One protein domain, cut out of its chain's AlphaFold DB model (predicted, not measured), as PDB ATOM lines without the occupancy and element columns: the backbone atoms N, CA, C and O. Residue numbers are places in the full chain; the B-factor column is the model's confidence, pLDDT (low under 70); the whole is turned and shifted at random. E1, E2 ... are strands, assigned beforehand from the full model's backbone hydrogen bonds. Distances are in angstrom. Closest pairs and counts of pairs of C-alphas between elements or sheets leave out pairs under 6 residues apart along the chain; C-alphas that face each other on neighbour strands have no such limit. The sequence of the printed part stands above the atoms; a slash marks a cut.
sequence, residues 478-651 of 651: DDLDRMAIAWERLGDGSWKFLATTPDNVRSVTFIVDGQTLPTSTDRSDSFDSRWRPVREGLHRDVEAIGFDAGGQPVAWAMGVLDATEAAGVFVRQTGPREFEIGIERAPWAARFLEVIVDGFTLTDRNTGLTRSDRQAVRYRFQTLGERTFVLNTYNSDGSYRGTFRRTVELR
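AT A GLANCE: This is residues 478 to 651 of the 651 residues of an uncharacterized protein of Deltaproteobacteria bacterium (UniProt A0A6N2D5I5). A twisted sheet of six strands runs through the middle, and two three-stranded sheets cover its opposite faces at its two ends, each only partly face to face with it: E1, E2 and E4 over the E3 and E5 end, E9, E11 and E12 over the E8 and E10 end. Together they make a stack of sheets, three sheets face to face in turn. The 174 printed residues hold no named helix and twelve strands, E1 to E12 along the chain, and the class is all strand. The six-stranded order is E3, E5, E6, E7, E8, E10, and the three sheets are antiparallel throughout. The whole is compact, with a radius of gyration of the C-alphas of 16.3 A and spans of 54 by 38 by 27 A.

HOW THE PARTS SIT: Start with the hairpin of E1, residues 484 to 489, and E2, residues 495 to 500, where N 486 and O 498 are 2.8 A apart, within hydrogen-bond range. E4, residues 526 to 531, is the other neighbour of E2, with N 497 to O 529 at 2.9 A. In the large sheet, find edge strand E3, residues 507 to 512, beside E5, residues 539 to 547, with N 509 to O 545 at 2.9 A. From E5 a meander, each strand the antiparallel neighbour of the one before, goes through E6, residues 553 to 563, E7, residues 568 to 575, and E8, residues 578 to 584; look at N 542 to O 559, N 560 to O 571 and N 570 to O 582, at 2.8, 2.8 and 2.9 A. Edge strand E10, residues 616 to 620, follows with N 581 to O 617 at 2.9 A. The E1 sheet faces this sheet with best planes 14 degrees apart; the closest C-alphas of E1 and E7 are Ala 484 and Thr 574, 4.1 A. In the last sheet, E11, residues 625 to 635, lies between E9, residues 590 to 597, with N 594 to O 632 at 2.9 A, and E12, residues 640 to 650, with N 629 to O 646 at 2.7 A. Its best plane is 29 degrees from that of the large sheet; the closest C-alphas of E9 and E10 are Leu 593 and Ala 616, 6.5 A.

IN THESE COORDINATES: Find C-alpha 484 at (120.816, 128.432, 145.419), where E1 begins. E5 spans 26.5 A, E6 28.7 A and E11 31.8 A. E12 bends by 56 degrees at residue 647 and ends at C-alpha 650, (111.440, 136.410, 151.902).

THE WHOLE: The C-alphas of Gly 550 and Asp 637 are the two farthest apart, 54.6 A. The printed part has no cut; the long links are E3 to E4 and E9 to E10. The model's pLDDT is under 70 at residues 522 to 526, 533 to 538, 563 to 566 and 586 to 589.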
ATOM      1  N   ASP A 478     108.309 135.584 140.011       73.00
ATOM      2  CA  ASP A 478     107.547 134.369 140.317       73.00
ATOM      3  C   ASP A 478     107.555 133.332 139.187       73.00
ATOM      4  O   ASP A 478     107.402 132.143 139.467       73.00
ATOM      5  N   ASP A 479     107.821 133.754 137.950       79.25
ATOM      6  CA  ASP A 479     107.868 132.878 136.776       79.25
ATOM      7  C   ASP A 479     109.271 132.280 136.531       79.25
ATOM      8  O   ASP A 479     109.451 131.472 135.622       79.25
ATOM      9  N   LEU A 480     110.273 132.658 137.338       85.56
ATOM     10  CA  LEU A 480     111.662 132.205 137.205       85.56
ATOM     11  C   LEU A 480     111.972 130.982 138.081       85.56
ATOM     12  O   LEU A 480     111.538 130.884 139.236       85.56
ATOM     13  N   ASP A 481     112.827 130.086 137.580       88.25
ATOM     14  CA  ASP A 481     113.340 128.965 138.367       88.25
ATOM     15  C   ASP A 481     114.111 129.468 139.599       88.25
ATOM     16  O   ASP A 481     114.768 130.510 139.588       88.25
ATOM     17  N   ARG A 482     114.065 128.717 140.703       88.81
ATOM     18  CA  ARG A 482     114.802 129.078 141.922       88.81
ATOM     19  C   ARG A 482     116.180 128.429 141.928       88.81
ATOM     20  O   ARG A 482     116.296 127.213 141.798       88.81
ATOM     21  N   MET A 483     117.210 129.237 142.152       89.50
ATOM     22  CA  MET A 483     118.591 128.773 142.327       89.50
ATOM     23  C   MET A 483     119.069 128.928 143.774       89.50
ATOM     24  O   MET A 483     118.409 129.569 144.596       89.50
ATOM     25  N   ALA A 484     120.190 128.296 144.110       91.44
ATOM     26  CA  ALA A 484     120.816 128.432 145.419       91.44
ATOM     27  C   ALA A 484     121.961 129.440 145.341       91.44
ATOM     28  O   ALA A 484     122.741 129.396 144.392       91.44
ATOM     29  N   ILE A 485     122.096 130.300 146.347       92.19
ATOM     30  CA  ILE A 485     123.241 131.203 146.467       92.19
ATOM     31  C   ILE A 485     123.986 130.976 147.776       92.19
ATOM     32  O   ILE A 485     123.420 130.608 148.806       92.19
ATOM     33  N   ALA A 486     125.288 131.202 147.715       89.50
ATOM     34  CA  ALA A 486     126.212 131.139 148.825       89.50
ATOM     35  C   ALA A 486     127.271 132.226 148.662       89.50
ATOM     36  O   ALA A 486     127.385 132.867 147.618       89.50
ATOM     37  N   TRP A 487     128.057 132.436 149.703       89.31
ATOM     38  CA  TRP A 487     129.190 133.338 149.639       89.31
ATOM     39  C   TRP A 487     130.248 132.961 150.663       89.31
ATOM     40  O   TRP A 487     129.995 132.195 151.596       89.31
ATOM     41  N   GLU A 488     131.444 133.487 150.440       85.19
ATOM     42  CA  GLU A 488     132.611 133.312 151.287       85.19
ATOM     43  C   GLU A 488     133.367 134.639 151.399       85.19
ATOM     44  O   GLU A 488     133.721 135.262 150.393       85.19
ATOM     45  N   ARG A 489     133.665 135.063 152.630       82.19
ATOM     46  CA  ARG A 489     134.558 136.202 152.871       82.19
ATOM     47  C   ARG A 489     136.020 135.790 152.698       82.19
ATOM     48  O   ARG A 489     136.524 134.962 153.463       82.19
ATOM     49  N   LEU A 490     136.719 136.438 151.773       84.12
ATOM     50  CA  LEU A 490     138.128 136.212 151.464       84.12
ATOM     51  C   LEU A 490     139.062 136.942 152.452       84.12
ATOM     52  O   LEU A 490     138.653 137.819 153.218       84.12
ATOM     53  N   GLY A 491     140.340 136.551 152.470       77.56
ATOM     54  CA  GLY A 491     141.347 137.088 153.400       77.56
ATOM     55  C   GLY A 491     141.719 138.561 153.179       77.56
ATOM     56  O   GLY A 491     142.260 139.188 154.082       77.56
ATOM     57  N   ASP A 492     141.405 139.119 152.010       80.12
ATOM     58  CA  ASP A 492     141.639 140.521 151.634       80.12
ATOM     59  C   ASP A 492     140.444 141.448 151.945       80.12
ATOM     60  O   ASP A 492     140.454 142.630 151.592       80.12
ATOM     61  N   GLY A 493     139.406 140.909 152.597       75.25
ATOM     62  CA  GLY A 493     138.174 141.619 152.933       75.25
ATOM     63  C   GLY A 493     137.134 141.659 151.808       75.25
ATOM     64  O   GLY A 493     136.051 142.202 152.024       75.25
ATOM     65  N   SER A 494     137.422 141.085 150.634       83.81
ATOM     66  CA  SER A 494     136.432 140.904 149.567       83.81
ATOM     67  C   SER A 494     135.540 139.681 149.809       83.81
ATOM     68  O   SER A 494     135.817 138.831 150.657       83.81
ATOM     69  N   TRP A 495     134.443 139.606 149.065       84.81
ATOM     70  CA  TRP A 495     133.464 138.528 149.108       84.81
ATOM     71  C   TRP A 495     133.445 137.799 147.775       84.81
ATOM     72  O   TRP A 495     133.397 138.430 146.717       84.81
ATOM     73  N   LYS A 496     133.470 136.469 147.835       87.44
ATOM     74  CA  LYS A 496     133.191 135.588 146.707       87.44
ATOM     75  C   LYS A 496     131.737 135.142 146.812       87.44
ATOM     76  O   LYS A 496     131.397 134.447 147.760       87.44
ATOM     77  N   PHE A 497     130.902 135.524 145.856       89.81
ATOM     78  CA  PHE A 497     129.529 135.036 145.730       89.81
ATOM     79  C   PHE A 497     129.495 133.816 144.819       89.81
ATOM     80  O   PHE A 497     130.228 133.780 143.836       89.81
ATOM     81  N   LEU A 498     128.673 132.823 145.159       90.31
ATOM     82  CA  LEU A 498     128.504 131.571 144.429       90.31
ATOM     83  C   LEU A 498     127.018 131.314 144.176       90.31
ATOM     84  O   LEU A 498     126.204 131.492 145.078       90.31
ATOM     85  N   ALA A 499     126.666 130.861 142.977       90.62
ATOM     86  CA  ALA A 499     125.317 130.416 142.640       90.62
ATOM     87  C   ALA A 499     125.360 128.985 142.109       90.62
ATOM     88  O   ALA A 499     126.164 128.701 141.228       90.62
ATOM     89  N   THR A 500     124.491 128.110 142.610       90.69
ATOM     90  CA  THR A 500     124.248 126.764 142.072       90.69
ATOM     91  C   THR A 500     122.910 126.771 141.352       90.69
ATOM     92  O   THR A 500     121.877 127.072 141.959       90.69
ATOM     93  N   THR A 501     122.929 126.467 140.059       89.44
ATOM     94  CA  THR A 501     121.827 126.769 139.140       89.44
ATOM     95  C   THR A 501     121.218 125.508 138.531       89.44
ATOM     96  O   THR A 501     121.885 124.476 138.485       89.44
ATOM     97  N   PRO A 502     119.982 125.574 138.003       86.38
ATOM     98  CA  PRO A 502     119.455 124.522 137.140       86.38
ATOM     99  C   PRO A 502     120.188 124.463 135.782       86.38
ATOM    100  O   PRO A 502     120.865 125.413 135.380       86.38
ATOM    101  N   ASP A 503     120.024 123.350 135.059       85.25
ATOM    102  CA  ASP A 503     120.760 123.029 133.818       85.25
ATOM    103  C   ASP A 503     120.512 124.002 132.644       85.25
ATOM    104  O   ASP A 503     121.287 124.047 131.678       85.25
ATOM    105  N   ASN A 504     119.410 124.759 132.692       86.19
ATOM    106  CA  ASN A 504     119.030 125.752 131.682       86.19
ATOM    107  C   ASN A 504     119.829 127.064 131.791       86.19
ATOM    108  O   ASN A 504     119.876 127.817 130.817       86.19
ATOM    109  N   VAL A 505     120.499 127.316 132.920       89.62
ATOM    110  CA  VAL A 505     121.291 128.531 133.147       89.62
ATOM    111  C   VAL A 505     122.682 128.411 132.515       89.62
ATOM    112  O   VAL A 505     123.374 127.398 132.628       89.62
ATOM    113  N   ARG A 506     123.106 129.469 131.821       89.25
ATOM    114  CA  ARG A 506     124.389 129.578 131.108       89.25
ATOM    115  C   ARG A 506     125.287 130.692 131.623       89.25
ATOM    116  O   ARG A 506     126.491 130.635 131.388       89.25
ATOM    117  N   SER A 507     124.722 131.683 132.301       89.12
ATOM    118  CA  SER A 507     125.483 132.740 132.962       89.12
ATOM    119  C   SER A 507     124.716 133.287 134.158       89.12
ATOM    120  O   SER A 507     123.488 133.200 134.188       89.12
ATOM    121  N   VAL A 508     125.432 133.837 135.137       90.56
ATOM    122  CA  VAL A 508     124.834 134.438 136.336       90.56
ATOM    123  C   VAL A 508     125.401 135.829 136.566       90.56
ATOM    124  O   VAL A 508     126.615 136.036 136.526       90.56
ATOM    125  N   THR A 509     124.512 136.768 136.871       90.12
ATOM    126  CA  THR A 509     124.860 138.116 137.318       90.12
ATOM    127  C   THR A 509     124.400 138.298 138.755       90.12
ATOM    128  O   THR A 509     123.242 138.034 139.071       90.12
ATOM    129  N   PHE A 510     125.302 138.768 139.613       89.06
ATOM    130  CA  PHE A 510     124.987 139.144 140.989       89.06
ATOM    131  C   PHE A 510     124.739 140.646 141.091       89.06
ATOM    132  O   PHE A 510     125.388 141.433 140.401       89.06
ATOM    133  N   ILE A 511     123.838 141.038 141.983       86.25
ATOM    134  CA  ILE A 511     123.539 142.427 142.315       86.25
ATOM    135  C   ILE A 511     123.636 142.557 143.831       86.25
ATOM    136  O   ILE A 511     122.965 141.823 144.552       86.25
ATOM    137  N   VAL A 512     124.488 143.459 144.311       83.62
ATOM    138  CA  VAL A 512     124.685 143.703 145.747       83.62
ATOM    139  C   VAL A 512     124.429 145.177 146.023       83.62
ATOM    140  O   VAL A 512     125.100 146.021 145.436       83.62
ATOM    141  N   ASP A 513     123.450 145.498 146.872       74.50
ATOM    142  CA  ASP A 513     122.975 146.877 147.110       74.50
ATOM    143  C   ASP A 513     122.632 147.647 145.815       74.50
ATOM    144  O   ASP A 513     122.972 148.821 145.653       74.50
ATOM    145  N   GLY A 514     122.038 146.971 144.829       71.81
ATOM    146  CA  GLY A 514     121.758 147.558 143.512       71.81
ATOM    147  C   GLY A 514     122.982 147.700 142.591       71.81
ATOM    148  O   GLY A 514     122.825 148.064 141.427       71.81
ATOM    149  N   GLN A 515     124.195 147.371 143.048       76.75
ATOM    150  CA  GLN A 515     125.391 147.337 142.205       76.75
ATOM    151  C   GLN A 515     125.497 146.000 141.463       76.75
ATOM    152  O   GLN A 515     125.716 144.952 142.070       76.75
ATOM    153  N   THR A 516     125.421 146.041 140.133       81.19
ATOM    154  CA  THR A 516     125.648 144.876 139.267       81.19
ATOM    155  C   THR A 516     127.126 144.474 139.260       81.19
ATOM    156  O   THR A 516     128.005 145.280 138.944       81.19
ATOM    157  N   LEU A 517     127.408 143.216 139.591       84.44
ATOM    158  CA  LEU A 517     128.737 142.612 139.486       84.44
ATOM    159  C   LEU A 517     128.986 142.071 138.068       84.44
ATOM    160  O   LEU A 517     128.029 141.811 137.336       84.44
ATOM    161  N   PRO A 518     130.251 141.840 137.666       83.25
ATOM    162  CA  PRO A 518     130.554 141.194 136.393       83.25
ATOM    163  C   PRO A 518     129.852 139.838 136.256       83.25
ATOM    164  O   PRO A 518     129.896 139.016 137.178       83.25
ATOM    165  N   THR A 519     129.230 139.615 135.096       84.25
ATOM    166  CA  THR A 519     128.540 138.368 134.754       84.25
ATOM    167  C   THR A 519     129.526 137.209 134.665       84.25
ATOM    168  O   THR A 519     130.511 137.261 133.927       84.25
ATOM    169  N   SER A 520     129.230 136.141 135.397       84.69
ATOM    170  CA  SER A 520     130.002 134.904 135.404       84.69
ATOM    171  C   SER A 520     129.474 133.943 134.340       84.69
ATOM    172  O   SER A 520     128.264 133.745 134.222       84.69
ATOM    173  N   THR A 521     130.376 133.347 133.555       80.00
ATOM    174  CA  THR A 521     130.057 132.396 132.465       80.00
ATOM    175  C   THR A 521     130.771 131.048 132.627       80.00
ATOM    176  O   THR A 521     130.722 130.203 131.728       80.00
ATOM    177  N   ASP A 522     131.441 130.838 133.764       63.53
ATOM    178  CA  ASP A 522     132.273 129.659 134.002       63.53
ATOM    179  C   ASP A 522     131.428 128.377 134.094       63.53
ATOM    180  O   ASP A 522     130.435 128.289 134.815       63.53
ATOM    181  N   ARG A 523     131.811 127.364 133.305       58.34
ATOM    182  CA  ARG A 523     131.088 126.092 133.168       58.34
ATOM    183  C   ARG A 523     131.518 125.078 134.229       58.34
ATOM    184  O   ARG A 523     132.506 124.383 134.008       58.34
ATOM    185  N   SER A 524     130.714 124.924 135.281       55.12
ATOM    186  CA  SER A 524     130.471 123.652 135.996       55.12
ATOM    187  C   SER A 524     129.545 123.902 137.190       55.12
ATOM    188  O   SER A 524     130.044 124.176 138.276       55.12
ATOM    189  N   ASP A 525     128.227 123.863 136.984       59.28
ATOM    190  CA  ASP A 525     127.140 123.848 137.994       59.28
ATOM    191  C   ASP A 525     127.189 124.922 139.113       59.28
ATOM    192  O   ASP A 525     126.362 124.936 140.028       59.28
ATOM    193  N   SER A 526     128.160 125.833 139.055       69.81
ATOM    194  CA  SER A 526     128.472 126.844 140.047       69.81
ATOM    195  C   SER A 526     129.120 128.044 139.364       69.81
ATOM    196  O   SER A 526     130.155 127.914 138.713       69.81
ATOM    197  N   PHE A 527     128.500 129.208 139.526       80.06
ATOM    198  CA  PHE A 527     128.968 130.483 138.987       80.06
ATOM    199  C   PHE A 527     129.476 131.357 140.124       80.06
ATOM    200  O   PHE A 527     128.819 131.420 141.166       80.06
ATOM    201  N   ASP A 528     130.599 132.055 139.934       83.81
ATOM    202  CA  ASP A 528     131.142 132.944 140.962       83.81
ATOM    203  C   ASP A 528     131.509 134.350 140.486       83.81
ATOM    204  O   ASP A 528     131.845 134.568 139.321       83.81
ATOM    205  N   SER A 529     131.388 135.315 141.402       83.44
ATOM    206  CA  SER A 529     131.773 136.713 141.196       83.44
ATOM    207  C   SER A 529     132.345 137.313 142.481       83.44
ATOM    208  O   SER A 529     132.017 136.880 143.590       83.44
ATOM    209  N   ARG A 530     133.233 138.305 142.342       84.75
ATOM    210  CA  ARG A 530     133.906 138.962 143.472       84.75
ATOM    211  C   ARG A 530     133.404 140.379 143.672       84.75
ATOM    212  O   ARG A 530     133.262 141.138 142.718       84.75
ATOM    213  N   TRP A 531     133.242 140.757 144.931       83.75
ATOM    214  CA  TRP A 531     132.800 142.090 145.324       83.75
ATOM    215  C   TRP A 531     133.554 142.589 146.547       83.75
ATOM    216  O   TRP A 531     133.931 141.813 147.425       83.75
ATOM    217  N   ARG A 532     133.760 143.904 146.624       79.06
ATOM    218  CA  ARG A 532     134.363 144.556 147.785       79.06
ATOM    219  C   ARG A 532     133.471 145.717 148.238       79.06
ATOM    220  O   ARG A 532     133.199 146.592 147.419       79.06
ATOM    221  N   PRO A 533     133.039 145.751 149.510       67.00
ATOM    222  CA  PRO A 533     132.180 146.817 150.011       67.00
ATOM    223  C   PRO A 533     132.905 148.167 150.048       67.00
ATOM    224  O   PRO A 533     134.077 148.244 150.411       67.00
ATOM    225  N   VAL A 534     132.175 149.244 149.736       61.91
ATOM    226  CA  VAL A 534     132.654 150.637 149.866       61.91
ATOM    227  C   VAL A 534     132.579 151.129 151.324       61.91
ATOM    228  O   VAL A 534     133.345 152.000 151.725       61.91
ATOM    229  N   ARG A 535     131.672 150.562 152.135       56.88
ATOM    230  CA  ARG A 535     131.513 150.817 153.582       56.88
ATOM    231  C   ARG A 535     131.181 149.513 154.318       56.88
ATOM    232  O   ARG A 535     130.418 148.701 153.794       56.88
ATOM    233  N   GLU A 536     131.721 149.312 155.517       55.34
ATOM    234  CA  GLU A 536     131.413 148.148 156.367       55.34
ATOM    235  C   GLU A 536     130.198 148.406 157.289       55.34
ATOM    236  O   GLU A 536     129.878 149.561 157.570       55.34
ATOM    237  N   GLY A 537     129.506 147.353 157.754       53.94
ATOM    238  CA  GLY A 537     128.451 147.458 158.781       53.94
ATOM    239  C   GLY A 537     127.038 147.810 158.292       53.94
ATOM    240  O   GLY A 537     126.291 148.499 158.987       53.94
ATOM    241  N   LEU A 538     126.657 147.376 157.091       59.97
ATOM    242  CA  LEU A 538     125.340 147.645 156.509       59.97
ATOM    243  C   LEU A 538     124.632 146.323 156.174       59.97
ATOM    244  O   LEU A 538     125.275 145.394 155.694       59.97
ATOM    245  N   HIS A 539     123.311 146.281 156.378       73.31
ATOM    246  CA  HIS A 539     122.411 145.311 155.745       73.31
ATOM    247  C   HIS A 539     122.608 145.360 154.225       73.31
ATOM    248  O   HIS A 539     122.583 146.458 153.656       73.31
ATOM    249  N   ARG A 540     122.849 144.194 153.616       77.81
ATOM    250  CA  ARG A 540     123.087 144.020 152.182       77.81
ATOM    251  C   ARG A 540     122.034 143.120 151.575       77.81
ATOM    252  O   ARG A 540     121.928 141.965 151.989       77.81
ATOM    253  N   ASP A 541     121.363 143.629 150.555       82.19
ATOM    254  CA  ASP A 541     120.556 142.811 149.662       82.19
ATOM    255  C   ASP A 541     121.462 142.216 148.589       82.19
ATOM    256  O   ASP A 541     122.242 142.925 147.943       82.19
ATOM    257  N   VAL A 542     121.385 140.898 148.438       87.56
ATOM    258  CA  VAL A 542     122.124 140.123 147.449       87.56
ATOM    259  C   VAL A 542     121.112 139.424 146.563       87.56
ATOM    260  O   VAL A 542     120.376 138.547 147.010       87.56
ATOM    261  N   GLU A 543     121.119 139.765 145.285       88.81
ATOM    262  CA  GLU A 543     120.334 139.082 144.268       88.81
ATOM    263  C   GLU A 543     121.248 138.396 143.258       88.81
ATOM    264  O   GLU A 543     122.363 138.844 142.981       88.81
ATOM    265  N   ALA A 544     120.762 137.298 142.691       90.38
ATOM    266  CA  ALA A 544     121.378 136.635 141.557       90.38
ATOM    267  C   ALA A 544     120.328 136.416 140.469       90.38
ATOM    268  O   ALA A 544     119.209 135.988 140.757       90.38
ATOM    269  N   ILE A 545     120.713 136.653 139.216       90.56
ATOM    270  CA  ILE A 545     119.887 136.396 138.032       90.56
ATOM    271  C   ILE A 545     120.645 135.436 137.119       90.56
ATOM    272  O   ILE A 545     121.791 135.702 136.750       90.56
ATOM    273  N   GLY A 546     120.008 134.316 136.785       89.75
ATOM    274  CA  GLY A 546     120.518 133.312 135.861       89.75
ATOM    275  C   GLY A 546     119.911 133.493 134.475       89.75
ATOM    276  O   GLY A 546     118.690 133.585 134.343       89.75
ATOM    277  N   PHE A 547     120.759 133.512 133.451       89.50
ATOM    278  CA  PHE A 547     120.361 133.698 132.056       89.50
ATOM    279  C   PHE A 547     120.593 132.433 131.236       89.50
ATOM    280  O   PHE A 547     121.591 131.735 131.443       89.50
ATOM    281  N   ASP A 548     119.707 132.156 130.283       89.56
ATOM    282  CA  ASP A 548     119.869 131.067 129.322       89.56
ATOM    283  C   ASP A 548     120.890 131.400 128.210       89.56
ATOM    284  O   ASP A 548     121.577 132.423 128.231       89.56
ATOM    285  N   ALA A 549     121.021 130.518 127.213       85.75
ATOM    286  CA  ALA A 549     121.935 130.727 126.083       85.75
ATOM    287  C   ALA A 549     121.548 131.917 125.181       85.75
ATOM    288  O   ALA A 549     122.401 132.418 124.450       85.75
ATOM    289  N   GLY A 550     120.279 132.334 125.200       84.50
ATOM    290  CA  GLY A 550     119.758 133.483 124.462       84.50
ATOM    291  C   GLY A 550     119.848 134.798 125.238       84.50
ATOM    292  O   GLY A 550     119.460 135.835 124.702       84.50
ATOM    293  N   GLY A 551     120.355 134.770 126.477       82.56
ATOM    294  CA  GLY A 551     120.432 135.935 127.353       82.56
ATOM    295  C   GLY A 551     119.103 136.302 128.016       82.56
ATOM    296  O   GLY A 551     118.980 137.414 128.520       82.56
ATOM    297  N   GLN A 552     118.109 135.407 128.016       87.19
ATOM    298  CA  GLN A 552     116.843 135.623 128.720       87.19
ATOM    299  C   GLN A 552     116.968 135.215 130.194       87.19
ATOM    300  O   GLN A 552     117.598 134.191 130.476       87.19
ATOM    301  N   PRO A 553     116.387 135.978 131.141       89.00
ATOM    302  CA  PRO A 553     116.357 135.584 132.544       89.00
ATOM    303  C   PRO A 553     115.477 134.341 132.708       89.00
ATOM    304  O   PRO A 553     114.324 134.327 132.285       89.00
ATOM    305  N   VAL A 554     116.027 133.292 133.320       90.25
ATOM    306  CA  VAL A 554     115.328 132.011 133.539       90.25
ATOM    307  C   VAL A 554     115.401 131.521 134.982       90.25
ATOM    308  O   VAL A 554     114.625 130.648 135.357       90.25
ATOM    309  N   ALA A 555     116.290 132.083 135.808       89.81
ATOM    310  CA  ALA A 555     116.400 131.732 137.220       89.81
ATOM    311  C   ALA A 555     116.689 132.951 138.105       89.81
ATOM    312  O   ALA A 555     117.322 133.913 137.665       89.81
ATOM    313  N   TRP A 556     116.278 132.883 139.371       91.19
ATOM    314  CA  TRP A 556     116.477 133.944 140.357       91.19
ATOM    315  C   TRP A 556     116.708 133.401 141.777       91.19
ATOM    316  O   TRP A 556     116.226 132.324 142.160       91.19
ATOM    317  N   ALA A 557     117.472 134.151 142.570       90.44
ATOM    318  CA  ALA A 557     117.657 133.905 143.994       90.44
ATOM    319  C   ALA A 557     117.967 135.188 144.762       90.44
ATOM    320  O   ALA A 557     118.603 136.097 144.229       90.44
ATOM    321  N   MET A 558     117.594 135.190 146.043       89.69
ATOM    322  CA  MET A 558     117.919 136.258 146.983       89.69
ATOM    323  C   MET A 558     118.667 135.776 148.222       89.69
ATOM    324  O   MET A 558     118.597 134.612 148.643       89.69
ATOM    325  N   GLY A 559     119.339 136.726 148.851       88.75
ATOM    326  CA  GLY A 559     119.856 136.610 150.191       88.75
ATOM    327  C   GLY A 559     120.084 137.976 150.811       88.75
ATOM    328  O   GLY A 559     120.213 138.984 150.128       88.75
ATOM    329  N   VAL A 560     120.156 137.979 152.131       86.94
ATOM    330  CA  VAL A 560     120.529 139.128 152.937       86.94
ATOM    331  C   VAL A 560     121.805 138.790 153.684       86.94
ATOM    332  O   VAL A 560     121.919 137.715 154.283       86.94
ATOM    333  N   LEU A 561     122.748 139.727 153.674       84.25
ATOM    334  CA  LEU A 561     124.000 139.650 154.414       84.25
ATOM    335  C   LEU A 561     124.170 140.904 155.273       84.25
ATOM    336  O   LEU A 561     124.267 142.014 154.766       84.25
ATOM    337  N   ASP A 562     124.253 140.730 156.586       76.94
ATOM    338  CA  ASP A 562     124.635 141.789 157.519       76.94
ATOM    339  C   ASP A 562     126.029 141.474 158.066       76.94
ATOM    340  O   ASP A 562     126.184 140.594 158.913       76.94
ATOM    341  N   ALA A 563     127.055 142.136 157.531       68.00
ATOM    342  CA  ALA A 563     128.452 141.833 157.823       68.00
ATOM    343  C   ALA A 563     129.153 142.961 158.595       68.00
ATOM    344  O   ALA A 563     129.155 144.124 158.183       68.00
ATOM    345  N   THR A 564     129.827 142.580 159.683       66.81
ATOM    346  CA  THR A 564     130.767 143.419 160.448       66.81
ATOM    347  C   THR A 564     132.216 142.984 160.193       66.81
ATOM    348  O   THR A 564     132.461 141.942 159.577       66.81
ATOM    349  N   GLU A 565     133.193 143.727 160.730       60.81
ATOM    350  CA  GLU A 565     134.612 143.338 160.683       60.81
ATOM    351  C   GLU A 565     134.857 141.919 161.236       60.81
ATOM    352  O   GLU A 565     135.710 141.202 160.708       60.81
ATOM    353  N   ALA A 566     134.092 141.479 162.244       61.97
ATOM    354  CA  ALA A 566     134.347 140.241 162.986       61.97
ATOM    355  C   ALA A 566     133.469 139.042 162.576       61.97
ATOM    356  O   ALA A 566     133.963 137.916 162.552       61.97
ATOM    357  N   ALA A 567     132.189 139.264 162.269       71.06
ATOM    358  CA  ALA A 567     131.207 138.217 161.956       71.06
ATOM    359  C   ALA A 567     130.069 138.769 161.081       71.06
ATOM    360  O   ALA A 567     129.908 139.989 160.972       71.06
ATOM    361  N   GLY A 568     129.259 137.892 160.484       74.75
ATOM    362  CA  GLY A 568     128.074 138.305 159.725       74.75
ATOM    363  C   GLY A 568     126.854 137.436 159.996       74.75
ATOM    364  O   GLY A 568     127.003 136.257 160.284       74.75
ATOM    365  N   VAL A 569     125.653 138.004 159.913       83.75
ATOM    366  CA  VAL A 569     124.385 137.257 159.920       83.75
ATOM    367  C   VAL A 569     123.878 137.167 158.493       83.75
ATOM    368  O   VAL A 569     123.931 138.150 157.756       83.75
ATOM    369  N   PHE A 570     123.369 136.002 158.107       89.44
ATOM    370  CA  PHE A 570     122.816 135.817 156.777       89.44
ATOM    371  C   PHE A 570     121.499 135.061 156.756       89.44
ATOM    372  O   PHE A 570     121.234 134.195 157.594       89.44
ATOM    373  N   VAL A 571     120.722 135.359 155.720       91.06
ATOM    374  CA  VAL A 571     119.597 134.561 155.235       91.06
ATOM    375  C   VAL A 571     119.820 134.386 153.741       91.06
ATOM    376  O   VAL A 571     119.897 135.378 153.030       91.06
ATOM    377  N   ARG A 572     119.959 133.158 153.242       92.50
ATOM    378  CA  ARG A 572     120.222 132.923 151.812       92.50
ATOM    379  C   ARG A 572     119.380 131.799 151.246       92.50
ATOM    380  O   ARG A 572     119.195 130.779 151.910       92.50
ATOM    381  N   GLN A 573     118.883 131.979 150.028       93.06
ATOM    382  CA  GLN A 573     118.099 130.960 149.345       93.06
ATOM    383  C   GLN A 573     118.984 129.767 148.967       93.06
ATOM    384  O   GLN A 573     120.025 129.925 148.333       93.06
ATOM    385  N   THR A 574     118.554 128.560 149.333       90.75
ATOM    386  CA  THR A 574     119.219 127.296 148.969       90.75
ATOM    387  C   THR A 574     118.372 126.414 148.055       90.75
ATOM    388  O   THR A 574     118.818 125.343 147.653       90.75
ATOM    389  N   GLY A 575     117.155 126.845 147.728       86.06
ATOM    390  CA  GLY A 575     116.254 126.172 146.801       86.06
ATOM    391  C   GLY A 575     114.830 126.722 146.900       86.06
ATOM    392  O   GLY A 575     114.592 127.699 147.613       86.06
ATOM    393  N   PRO A 576     113.849 126.090 146.230       84.12
ATOM    394  CA  PRO A 576     112.462 126.539 146.260       84.12
ATOM    395  C   PRO A 576     111.912 126.605 147.691       84.12
ATOM    396  O   PRO A 576     111.744 125.577 148.359       84.12
ATOM    397  N   ARG A 577     111.617 127.831 148.150       86.88
ATOM    398  CA  ARG A 577     111.107 128.145 149.500       86.88
ATOM    399  C   ARG A 577     112.022 127.674 150.633       86.88
ATOM    400  O   ARG A 577     111.572 127.513 151.768       86.88
ATOM    401  N   GLU A 578     113.280 127.388 150.326       92.50
ATOM    402  CA  GLU A 578     114.252 126.830 151.252       92.50
ATOM    403  C   GLU A 578     115.389 127.820 151.451       92.50
ATOM    404  O   GLU A 578     115.986 128.294 150.485       92.50
ATOM    405  N   PHE A 579     115.672 128.121 152.713       94.12
ATOM    406  CA  PHE A 579     116.655 129.116 153.103       94.12
ATOM    407  C   PHE A 579     117.595 128.540 154.154       94.12
ATOM    408  O   PHE A 579     117.214 127.711 154.989       94.12
ATOM    409  N   GLU A 580     118.831 129.014 154.123       94.19
ATOM    410  CA  GLU A 580     119.818 128.798 155.166       94.19
ATOM    411  C   GLU A 580     120.019 130.106 155.928       94.19
ATOM    412  O   GLU A 580     120.318 131.144 155.337       94.19
ATOM    413  N   ILE A 581     119.804 130.045 157.240       93.81
ATOM    414  CA  ILE A 581     119.894 131.177 158.159       93.81
ATOM    415  C   ILE A 581     121.052 130.906 159.098       93.81
ATOM    416  O   ILE A 581     121.054 129.876 159.775       93.81
ATOM    417  N   GLY A 582     122.036 131.792 159.160       90.12
ATOM    418  CA  GLY A 582     123.244 131.487 159.909       90.12
ATOM    419  C   GLY A 582     124.098 132.679 160.272       90.12
ATOM    420  O   GLY A 582     123.753 133.835 160.024       90.12
ATOM    421  N   ILE A 583     125.225 132.349 160.896       85.19
ATOM    422  CA  ILE A 583     126.259 133.303 161.273       85.19
ATOM    423  C   ILE A 583     127.557 132.893 160.588       85.19
ATOM    424  O   ILE A 583     128.052 131.783 160.772       85.19
ATOM    425  N   GLU A 584     128.132 133.804 159.818       79.38
ATOM    426  CA  GLU A 584     129.457 133.643 159.246       79.38
ATOM    427  C   GLU A 584     130.548 134.088 160.204       79.38
ATOM    428  O   GLU A 584     130.420 135.112 160.881       79.38
ATOM    429  N   ARG A 585     131.652 133.329 160.206       75.81
ATOM    430  CA  ARG A 585     132.811 133.550 161.084       75.81
ATOM    431  C   ARG A 585     132.377 133.777 162.533       75.81
ATOM    432  O   ARG A 585     132.870 134.686 163.200       75.81
ATOM    433  N   ALA A 586     131.433 132.966 163.017       68.94
ATOM    434  CA  ALA A 586     130.937 133.128 164.372       68.94
ATOM    435  C   ALA A 586     132.116 133.084 165.367       68.94
ATOM    436  O   ALA A 586     133.063 132.310 165.169       68.94
ATOM    437  N   PRO A 587     132.098 133.909 166.431       67.00
ATOM    438  CA  PRO A 587     133.235 134.021 167.336       67.00
ATOM    439  C   PRO A 587     133.611 132.644 167.895       67.00
ATOM    440  O   PRO A 587     132.725 131.924 168.338       67.00
ATOM    441  N   TRP A 588     134.904 132.309 167.945       59.19
ATOM    442  CA  TRP A 588     135.458 130.972 168.255       59.19
ATOM    443  C   TRP A 588     134.822 130.199 169.431       59.19
ATOM    444  O   TRP A 588     134.824 128.974 169.424       59.19
ATOM    445  N   ALA A 589     134.259 130.886 170.428       64.44
ATOM    446  CA  ALA A 589     133.556 130.253 171.549       64.44
ATOM    447  C   ALA A 589     132.059 129.917 171.305       64.44
ATOM    448  O   ALA A 589     131.479 129.188 172.100       64.44
ATOM    449  N   ALA A 590     131.412 130.404 170.236       77.50
ATOM    450  CA  ALA A 590     130.012 130.114 169.918       77.50
ATOM    451  C   ALA A 590     129.921 128.763 169.196       77.50
ATOM    452  O   ALA A 590     130.364 128.626 168.059       77.50
ATOM    453  N   ARG A 591     129.362 127.750 169.860       86.06
ATOM    454  CA  ARG A 591     129.286 126.379 169.348       86.06
ATOM    455  C   ARG A 591     127.944 126.047 168.708       86.06
ATOM    456  O   ARG A 591     127.935 125.290 167.745       86.06
ATOM    457  N   PHE A 592     126.845 126.594 169.224       89.50
ATOM    458  CA  PHE A 592     125.503 126.276 168.737       89.50
ATOM    459  C   PHE A 592     124.725 127.533 168.363       89.50
ATOM    460  O   PHE A 592     124.856 128.572 169.019       89.50
ATOM    461  N   LEU A 593     123.889 127.406 167.334       92.31
ATOM    462  CA  LEU A 593     122.941 128.419 166.894       92.31
ATOM    463  C   LEU A 593     121.508 127.895 167.028       92.31
ATOM    464  O   LEU A 593     121.187 126.813 166.540       92.31
ATOM    465  N   GLU A 594     120.650 128.696 167.647       94.25
ATOM    466  CA  GLU A 594     119.198 128.526 167.647       94.25
ATOM    467  C   GLU A 594     118.581 129.663 166.833       94.25
ATOM    468  O   GLU A 594     118.915 130.831 167.037       94.25
ATOM    469  N   VAL A 595     117.690 129.322 165.905       94.69
ATOM    470  CA  VAL A 595     116.997 130.299 165.060       94.69
ATOM    471  C   VAL A 595     115.517 130.268 165.401       94.69
ATOM    472  O   VAL A 595     114.888 129.215 165.338       94.69
ATOM    473  N   ILE A 596     114.967 131.425 165.751       93.94
ATOM    474  CA  ILE A 596     113.551 131.632 166.045       93.94
ATOM    475  C   ILE A 596     112.990 132.567 164.976       93.94
ATOM    476  O   ILE A 596     113.552 133.633 164.731       93.94
ATOM    477  N   VAL A 597     111.882 132.181 164.350       91.44
ATOM    478  CA  VAL A 597     111.188 132.993 163.344       91.44
ATOM    479  C   VAL A 597     109.742 133.164 163.761       91.44
ATOM    480  O   VAL A 597     109.066 132.182 164.059       91.44
ATOM    481  N   ASP A 598     109.296 134.416 163.848       84.06
ATOM    482  CA  ASP A 598     107.940 134.796 164.274       84.06
ATOM    483  C   ASP A 598     107.500 134.123 165.591       84.06
ATOM    484  O   ASP A 598     106.340 133.773 165.795       84.06
ATOM    485  N   GLY A 599     108.462 133.924 166.499       83.31
ATOM    486  CA  GLY A 599     108.251 133.288 167.802       83.31
ATOM    487  C   GLY A 599     108.398 131.763 167.824       83.31
ATOM    488  O   GLY A 599     108.316 131.178 168.902       83.31
ATOM    489  N   PHE A 600     108.673 131.113 166.691       88.88
ATOM    490  CA  PHE A 600     108.838 129.661 166.595       88.88
ATOM    491  C   PHE A 600     110.295 129.256 166.358       88.88
ATOM    492  O   PHE A 600     110.928 129.711 165.406       88.88
ATOM    493  N   THR A 601     110.825 128.363 167.196       94.56
ATOM    494  CA  THR A 601     112.166 127.792 167.008       94.56
ATOM    495  C   THR A 601     112.186 126.845 165.811       94.56
ATOM    496  O   THR A 601     111.385 125.913 165.728       94.56
ATOM    497  N   LEU A 602     113.125 127.063 164.896       95.44
ATOM    498  CA  LEU A 602     113.324 126.223 163.724       95.44
ATOM    499  C   LEU A 602     114.156 124.979 164.063       95.44
ATOM    500  O   LEU A 602     115.091 125.033 164.862       95.44
ATOM    501  N   THR A 603     113.861 123.874 163.382       94.56
ATOM    502  CA  THR A 603     114.688 122.659 163.386       94.56
ATOM    503  C   THR A 603     115.495 122.602 162.095       94.56
ATOM    504  O   THR A 603     114.919 122.652 161.005       94.56
ATOM    505  N   ASP A 604     116.818 122.478 162.200       94.44
ATOM    506  CA  ASP A 604     117.700 122.373 161.039       94.44
ATOM    507  C   ASP A 604     117.451 121.068 160.287       94.44
ATOM    508  O   ASP A 604     117.640 119.974 160.816       94.44
ATOM    509  N   ARG A 605     117.060 121.177 159.019       92.94
ATOM    510  CA  ARG A 605     116.774 120.019 158.169       92.94
ATOM    511  C   ARG A 605     117.987 119.140 157.900       92.94
ATOM    512  O   ARG A 605     117.803 117.980 157.547       92.94
ATOM    513  N   ASN A 606     119.198 119.673 158.041       90.00
ATOM    514  CA  ASN A 606     120.404 118.901 157.772       90.00
ATOM    515  C   ASN A 606     120.840 118.038 158.961       90.00
ATOM    516  O   ASN A 606     121.419 116.976 158.756       90.00
ATOM    517  N   THR A 607     120.590 118.497 160.188       90.81
ATOM    518  CA  THR A 607     121.054 117.835 161.423       90.81
ATOM    519  C   THR A 607     119.914 117.270 162.271       90.81
ATOM    520  O   THR A 607     120.146 116.396 163.100       90.81
ATOM    521  N   GLY A 608     118.682 117.745 162.076       90.69
ATOM    522  CA  GLY A 608     117.523 117.427 162.914       90.69
ATOM    523  C   GLY A 608     117.509 118.155 164.263       90.69
ATOM    524  O   GLY A 608     116.664 117.851 165.103       90.69
ATOM    525  N   LEU A 609     118.426 119.102 164.491       90.75
ATOM    526  CA  LEU A 609     118.597 119.795 165.768       90.75
ATOM    527  C   LEU A 609     117.951 121.189 165.748       90.75
ATOM    528  O   LEU A 609     118.041 121.914 164.759       90.75
ATOM    529  N   THR A 610     117.342 121.599 166.864       89.75
ATOM    530  CA  THR A 610     116.887 122.989 167.091       89.75
ATOM    531  C   THR A 610     118.024 123.914 167.530       89.75
ATOM    532  O   THR A 610     117.957 125.128 167.353       89.75
ATOM    533  N   ARG A 611     119.103 123.331 168.066       90.88
ATOM    534  CA  ARG A 611     120.390 123.984 168.314       90.88
ATOM    535  C   ARG A 611     121.431 123.375 167.388       90.88
ATOM    536  O   ARG A 611     121.997 122.330 167.696       90.88
ATOM    537  N   SER A 612     121.637 124.010 166.240       89.56
ATOM    538  CA  SER A 612     122.536 123.508 165.203       89.56
ATOM    539  C   SER A 612     123.992 123.829 165.536       89.56
ATOM    540  O   SER A 612     124.334 124.970 165.856       89.56
ATOM    541  N   ASP A 613     124.867 122.830 165.439       87.62
ATOM    542  CA  ASP A 613     126.321 122.965 165.589       87.62
ATOM    543  C   ASP A 613     127.019 123.422 164.296       87.62
ATOM    544  O   ASP A 613     128.216 123.713 164.296       87.62
ATOM    545  N   ARG A 614     126.256 123.548 163.202       89.00
ATOM    546  CA  ARG A 614     126.705 124.104 161.919       89.00
ATOM    547  C   ARG A 614     126.767 125.629 161.901       89.00
ATOM    548  O   ARG A 614     127.133 126.193 160.875       89.00
ATOM    549  N   GLN A 615     126.333 126.288 162.981       87.94
ATOM    550  CA  GLN A 615     126.140 127.747 163.044       87.94
ATOM    551  C   GLN A 615     125.202 128.286 161.948       87.94
ATOM    552  O   GLN A 615     125.217 129.468 161.610       87.94
ATOM    553  N   ALA A 616     124.365 127.402 161.409       91.69
ATOM    554  CA  ALA A 616     123.356 127.699 160.415       91.69
ATOM    555  C   ALA A 616     122.211 126.691 160.544       91.69
ATOM    556  O   ALA A 616     122.423 125.528 160.890       91.69
ATOM    557  N   VAL A 617     121.001 127.136 160.238       94.56
ATOM    558  CA  VAL A 617     119.785 126.330 160.212       94.56
ATOM    559  C   VAL A 617     119.229 126.367 158.799       94.56
ATOM    560  O   VAL A 617     118.979 127.445 158.259       94.56
ATOM    561  N   ARG A 618     119.021 125.193 158.196       94.88
ATOM    562  CA  ARG A 618     118.323 125.084 156.914       94.88
ATOM    563  C   ARG A 618     116.854 124.781 157.143       94.88
ATOM    564  O   ARG A 618     116.523 123.788 157.792       94.88
ATOM    565  N   TYR A 619     115.977 125.598 156.573       94.81
ATOM    566  CA  TYR A 619     114.536 125.491 156.778       94.81
ATOM    567  C   TYR A 619     113.753 125.755 155.489       94.81
ATOM    568  O   TYR A 619     114.182 126.528 154.637       94.81
ATOM    569  N   ARG A 620     112.594 125.099 155.339       93.69
ATOM    570  CA  ARG A 620     111.679 125.302 154.205       93.69
ATOM    571  C   ARG A 620     110.382 125.936 154.692       93.69
ATOM    572  O   ARG A 620     109.673 125.330 155.491       93.69
ATOM    573  N   PHE A 621     110.063 127.115 154.176       90.75
ATOM    574  CA  PHE A 621     108.899 127.890 154.590       90.75
ATOM    575  C   PHE A 621     107.645 127.529 153.785       90.75
ATOM    576  O   PHE A 621     107.690 127.340 152.569       90.75
ATOM    577  N   GLN A 622     106.501 127.464 154.472       86.56
ATOM    578  CA  GLN A 622     105.187 127.229 153.852       86.56
ATOM    579  C   GLN A 622     104.559 128.487 153.252       86.56
ATOM    580  O   GLN A 622     103.689 128.382 152.390       86.56
ATOM    581  N   THR A 623     104.983 129.663 153.705       84.94
ATOM    582  CA  THR A 623     104.578 130.987 153.223       84.94
ATOM    583  C   THR A 623     105.802 131.891 153.248       84.94
ATOM    584  O   THR A 623     106.630 131.780 154.155       84.94
ATOM    585  N   LEU A 624     105.920 132.764 152.250       85.44
ATOM    586  CA  LEU A 624     106.976 133.777 152.160       85.44
ATOM    587  C   LEU A 624     106.423 135.140 152.633       85.44
ATOM    588  O   LEU A 624     105.310 135.188 153.172       85.44
ATOM    589  N   GLY A 625     107.201 136.209 152.508       81.75
ATOM    590  CA  GLY A 625     106.899 137.559 152.991       81.75
ATOM    591  C   GLY A 625     107.817 138.004 154.128       81.75
ATOM    592  O   GLY A 625     108.806 137.340 154.443       81.75
ATOM    593  N   GLU A 626     107.480 139.127 154.759       85.12
ATOM    594  CA  GLU A 626     108.251 139.689 155.870       85.12
ATOM    595  C   GLU A 626     108.290 138.744 157.078       85.12
ATOM    596  O   GLU A 626     107.262 138.224 157.520       85.12
ATOM    597  N   ARG A 627     109.494 138.487 157.592       86.75
ATOM    598  CA  ARG A 627     109.749 137.592 158.724       86.75
ATOM    599  C   ARG A 627     110.745 138.218 159.678       86.75
ATOM    600  O   ARG A 627     111.756 138.776 159.248       86.75
ATOM    601  N   THR A 628     110.502 138.069 160.979       85.25
ATOM    602  CA  THR A 628     111.474 138.472 162.003       85.25
ATOM    603  C   THR A 628     112.276 137.266 162.476       85.25
ATOM    604  O   THR A 628     111.747 136.368 163.131       85.25
ATOM    605  N   PHE A 629     113.573 137.284 162.195       87.19
ATOM    606  CA  PHE A 629     114.557 136.295 162.609       87.19
ATOM    607  C   PHE A 629     115.230 136.725 163.909       87.19
ATOM    608  O   PHE A 629     115.731 137.843 164.029       87.19
ATOM    609  N   VAL A 630     115.280 135.814 164.874       89.25
ATOM    610  CA  VAL A 630     116.009 135.954 166.135       89.25
ATOM    611  C   VAL A 630     117.006 134.799 166.227       89.25
ATOM    612  O   VAL A 630     116.617 133.636 166.261       89.25
ATOM    613  N   LEU A 631     118.298 135.113 166.228       90.81
ATOM    614  CA  LEU A 631     119.395 134.149 166.242       90.81
ATOM    615  C   LEU A 631     120.074 134.183 167.608       90.81
ATOM    616  O   LEU A 631     120.779 135.144 167.923       90.81
ATOM    617  N   ASN A 632     119.890 133.132 168.400       90.75
ATOM    618  CA  ASN A 632     120.545 132.971 169.693       90.75
ATOM    619  C   ASN A 632     121.803 132.115 169.543       90.75
ATOM    620  O   ASN A 632     121.777 131.029 168.962       90.75
ATOM    621  N   THR A 633     122.906 132.587 170.112       89.25
ATOM    622  CA  THR A 633     124.190 131.877 170.113       89.25
ATOM    623  C   THR A 633     124.505 131.303 171.487       89.25
ATOM    624  O   THR A 633     124.232 131.933 172.513       89.25
ATOM    625  N   TYR A 634     125.108 130.114 171.502       89.12
ATOM    626  CA  TYR A 634     125.472 129.392 172.724       89.12
ATOM    627  C   TYR A 634     126.908 128.881 172.668       89.12
ATOM    628  O   TYR A 634     127.404 128.526 171.598       89.12
ATOM    629  N   ASN A 635     127.568 128.804 173.822       87.69
ATOM    630  CA  ASN A 635     128.899 128.213 173.954       87.69
ATOM    631  C   ASN A 635     128.849 126.673 173.919       87.69
ATOM    632  O   ASN A 635     127.776 126.069 173.924       87.69
ATOM    633  N   SER A 636     130.014 126.018 173.894       86.00
ATOM    634  CA  SER A 636     130.117 124.546 173.874       86.00
ATOM    635  C   SER A 636     129.528 123.856 175.105       86.00
ATOM    636  O   SER A 636     129.130 122.700 175.010       86.00
ATOM    637  N   ASP A 637     129.456 124.553 176.239       87.06
ATOM    638  CA  ASP A 637     128.814 124.089 177.475       87.06
ATOM    639  C   ASP A 637     127.289 124.335 177.502       87.06
ATOM    640  O   ASP A 637     126.617 123.974 178.465       87.06
ATOM    641  N   GLY A 638     126.735 124.946 176.447       83.38
ATOM    642  CA  GLY A 638     125.315 125.268 176.320       83.38
ATOM    643  C   GLY A 638     124.888 126.597 176.951       83.38
ATOM    644  O   GLY A 638     123.699 126.920 176.890       83.38
ATOM    645  N   SER A 639     125.808 127.382 177.524       88.62
ATOM    646  CA  SER A 639     125.506 128.714 178.063       88.62
ATOM    647  C   SER A 639     125.176 129.721 176.954       88.62
ATOM    648  O   SER A 639     125.789 129.719 175.886       88.62
ATOM    649  N   TYR A 640     124.176 130.574 177.196       88.75
ATOM    650  CA  TYR A 640     123.739 131.614 176.260       88.75
ATOM    651  C   TYR A 640     124.772 132.741 176.159       88.75
ATOM    652  O   TYR A 640     125.342 133.158 177.168       88.75
ATOM    653  N   ARG A 641     124.988 133.254 174.944       83.62
ATOM    654  CA  ARG A 641     126.004 134.275 174.666       83.62
ATOM    655  C   ARG A 641     125.434 135.585 174.137       83.62
ATOM    656  O   ARG A 641     125.920 136.647 174.513       83.62
ATOM    657  N   GLY A 642     124.450 135.523 173.251       82.56
ATOM    658  CA  GLY A 642     123.905 136.722 172.626       82.56
ATOM    659  C   GLY A 642     122.859 136.421 171.568       82.56
ATOM    660  O   GLY A 642     122.797 135.304 171.045       82.56
ATOM    661  N   THR A 643     122.083 137.453 171.251       84.50
ATOM    662  CA  THR A 643     120.985 137.417 170.290       84.50
ATOM    663  C   THR A 643     121.224 138.433 169.187       84.50
ATOM    664  O   THR A 643     121.574 139.581 169.458       84.50
ATOM    665  N   PHE A 644     120.950 138.029 167.951       79.81
ATOM    666  CA  PHE A 644     120.797 138.926 166.810       79.81
ATOM    667  C   PHE A 644     119.341 138.921 166.362       79.81
ATOM    668  O   PHE A 644     118.732 137.858 166.285       79.81
ATOM    669  N   ARG A 645     118.778 140.091 166.057       81.00
ATOM    670  CA  ARG A 645     117.402 140.216 165.562       81.00
ATOM    671  C   ARG A 645     117.380 140.961 164.239       81.00
ATOM    672  O   ARG A 645     117.953 142.046 164.154       81.00
ATOM    673  N   ARG A 646     116.729 140.397 163.222       75.62
ATOM    674  CA  ARG A 646     116.609 140.999 161.888       75.62
ATOM    675  C   ARG A 646     115.259 140.710 161.261       75.62
ATOM    676  O   ARG A 646     114.771 139.591 161.361       75.62
ATOM    677  N   THR A 647     114.703 141.705 160.586       78.19
ATOM    678  CA  THR A 647     113.519 141.543 159.744       78.19
ATOM    679  C   THR A 647     113.973 141.454 158.295       78.19
ATOM    680  O   THR A 647     114.788 142.266 157.863       78.19
ATOM    681  N   VAL A 648     113.508 140.433 157.577       80.00
ATOM    682  CA  VAL A 648     113.829 140.203 156.162       80.00
ATOM    683  C   VAL A 648     112.550 139.809 155.435       80.00
ATOM    684  O   VAL A 648     111.787 138.976 155.928       80.00
ATOM    685  N   GLU A 649     112.325 140.384 154.259       82.31
ATOM    686  CA  GLU A 649     111.273 139.942 153.349       82.31
ATOM    687  C   GLU A 649     111.767 138.754 152.522       82.31
ATOM    688  O   GLU A 649     112.663 138.888 151.696       82.31
ATOM    689  N   LEU A 650     111.191 137.573 152.750       82.56
ATOM    690  CA  LEU A 650     111.440 136.410 151.902       82.56
ATOM    691  C   LEU A 650     110.564 136.518 150.649       82.56
ATOM    692  O   LEU A 650     109.352 136.685 150.793       82.56
ATOM    693  N   ARG A 651     111.137 136.371 149.452       77.19
ATOM    694  CA  ARG A 651     110.396 136.385 148.175       77.19
ATOM    695  C   ARG A 651     110.590 135.093 147.382       77.19
ATOM    696  O   ARG A 651     111.627 134.420 147.580       77.19
TER     697      ARG A 651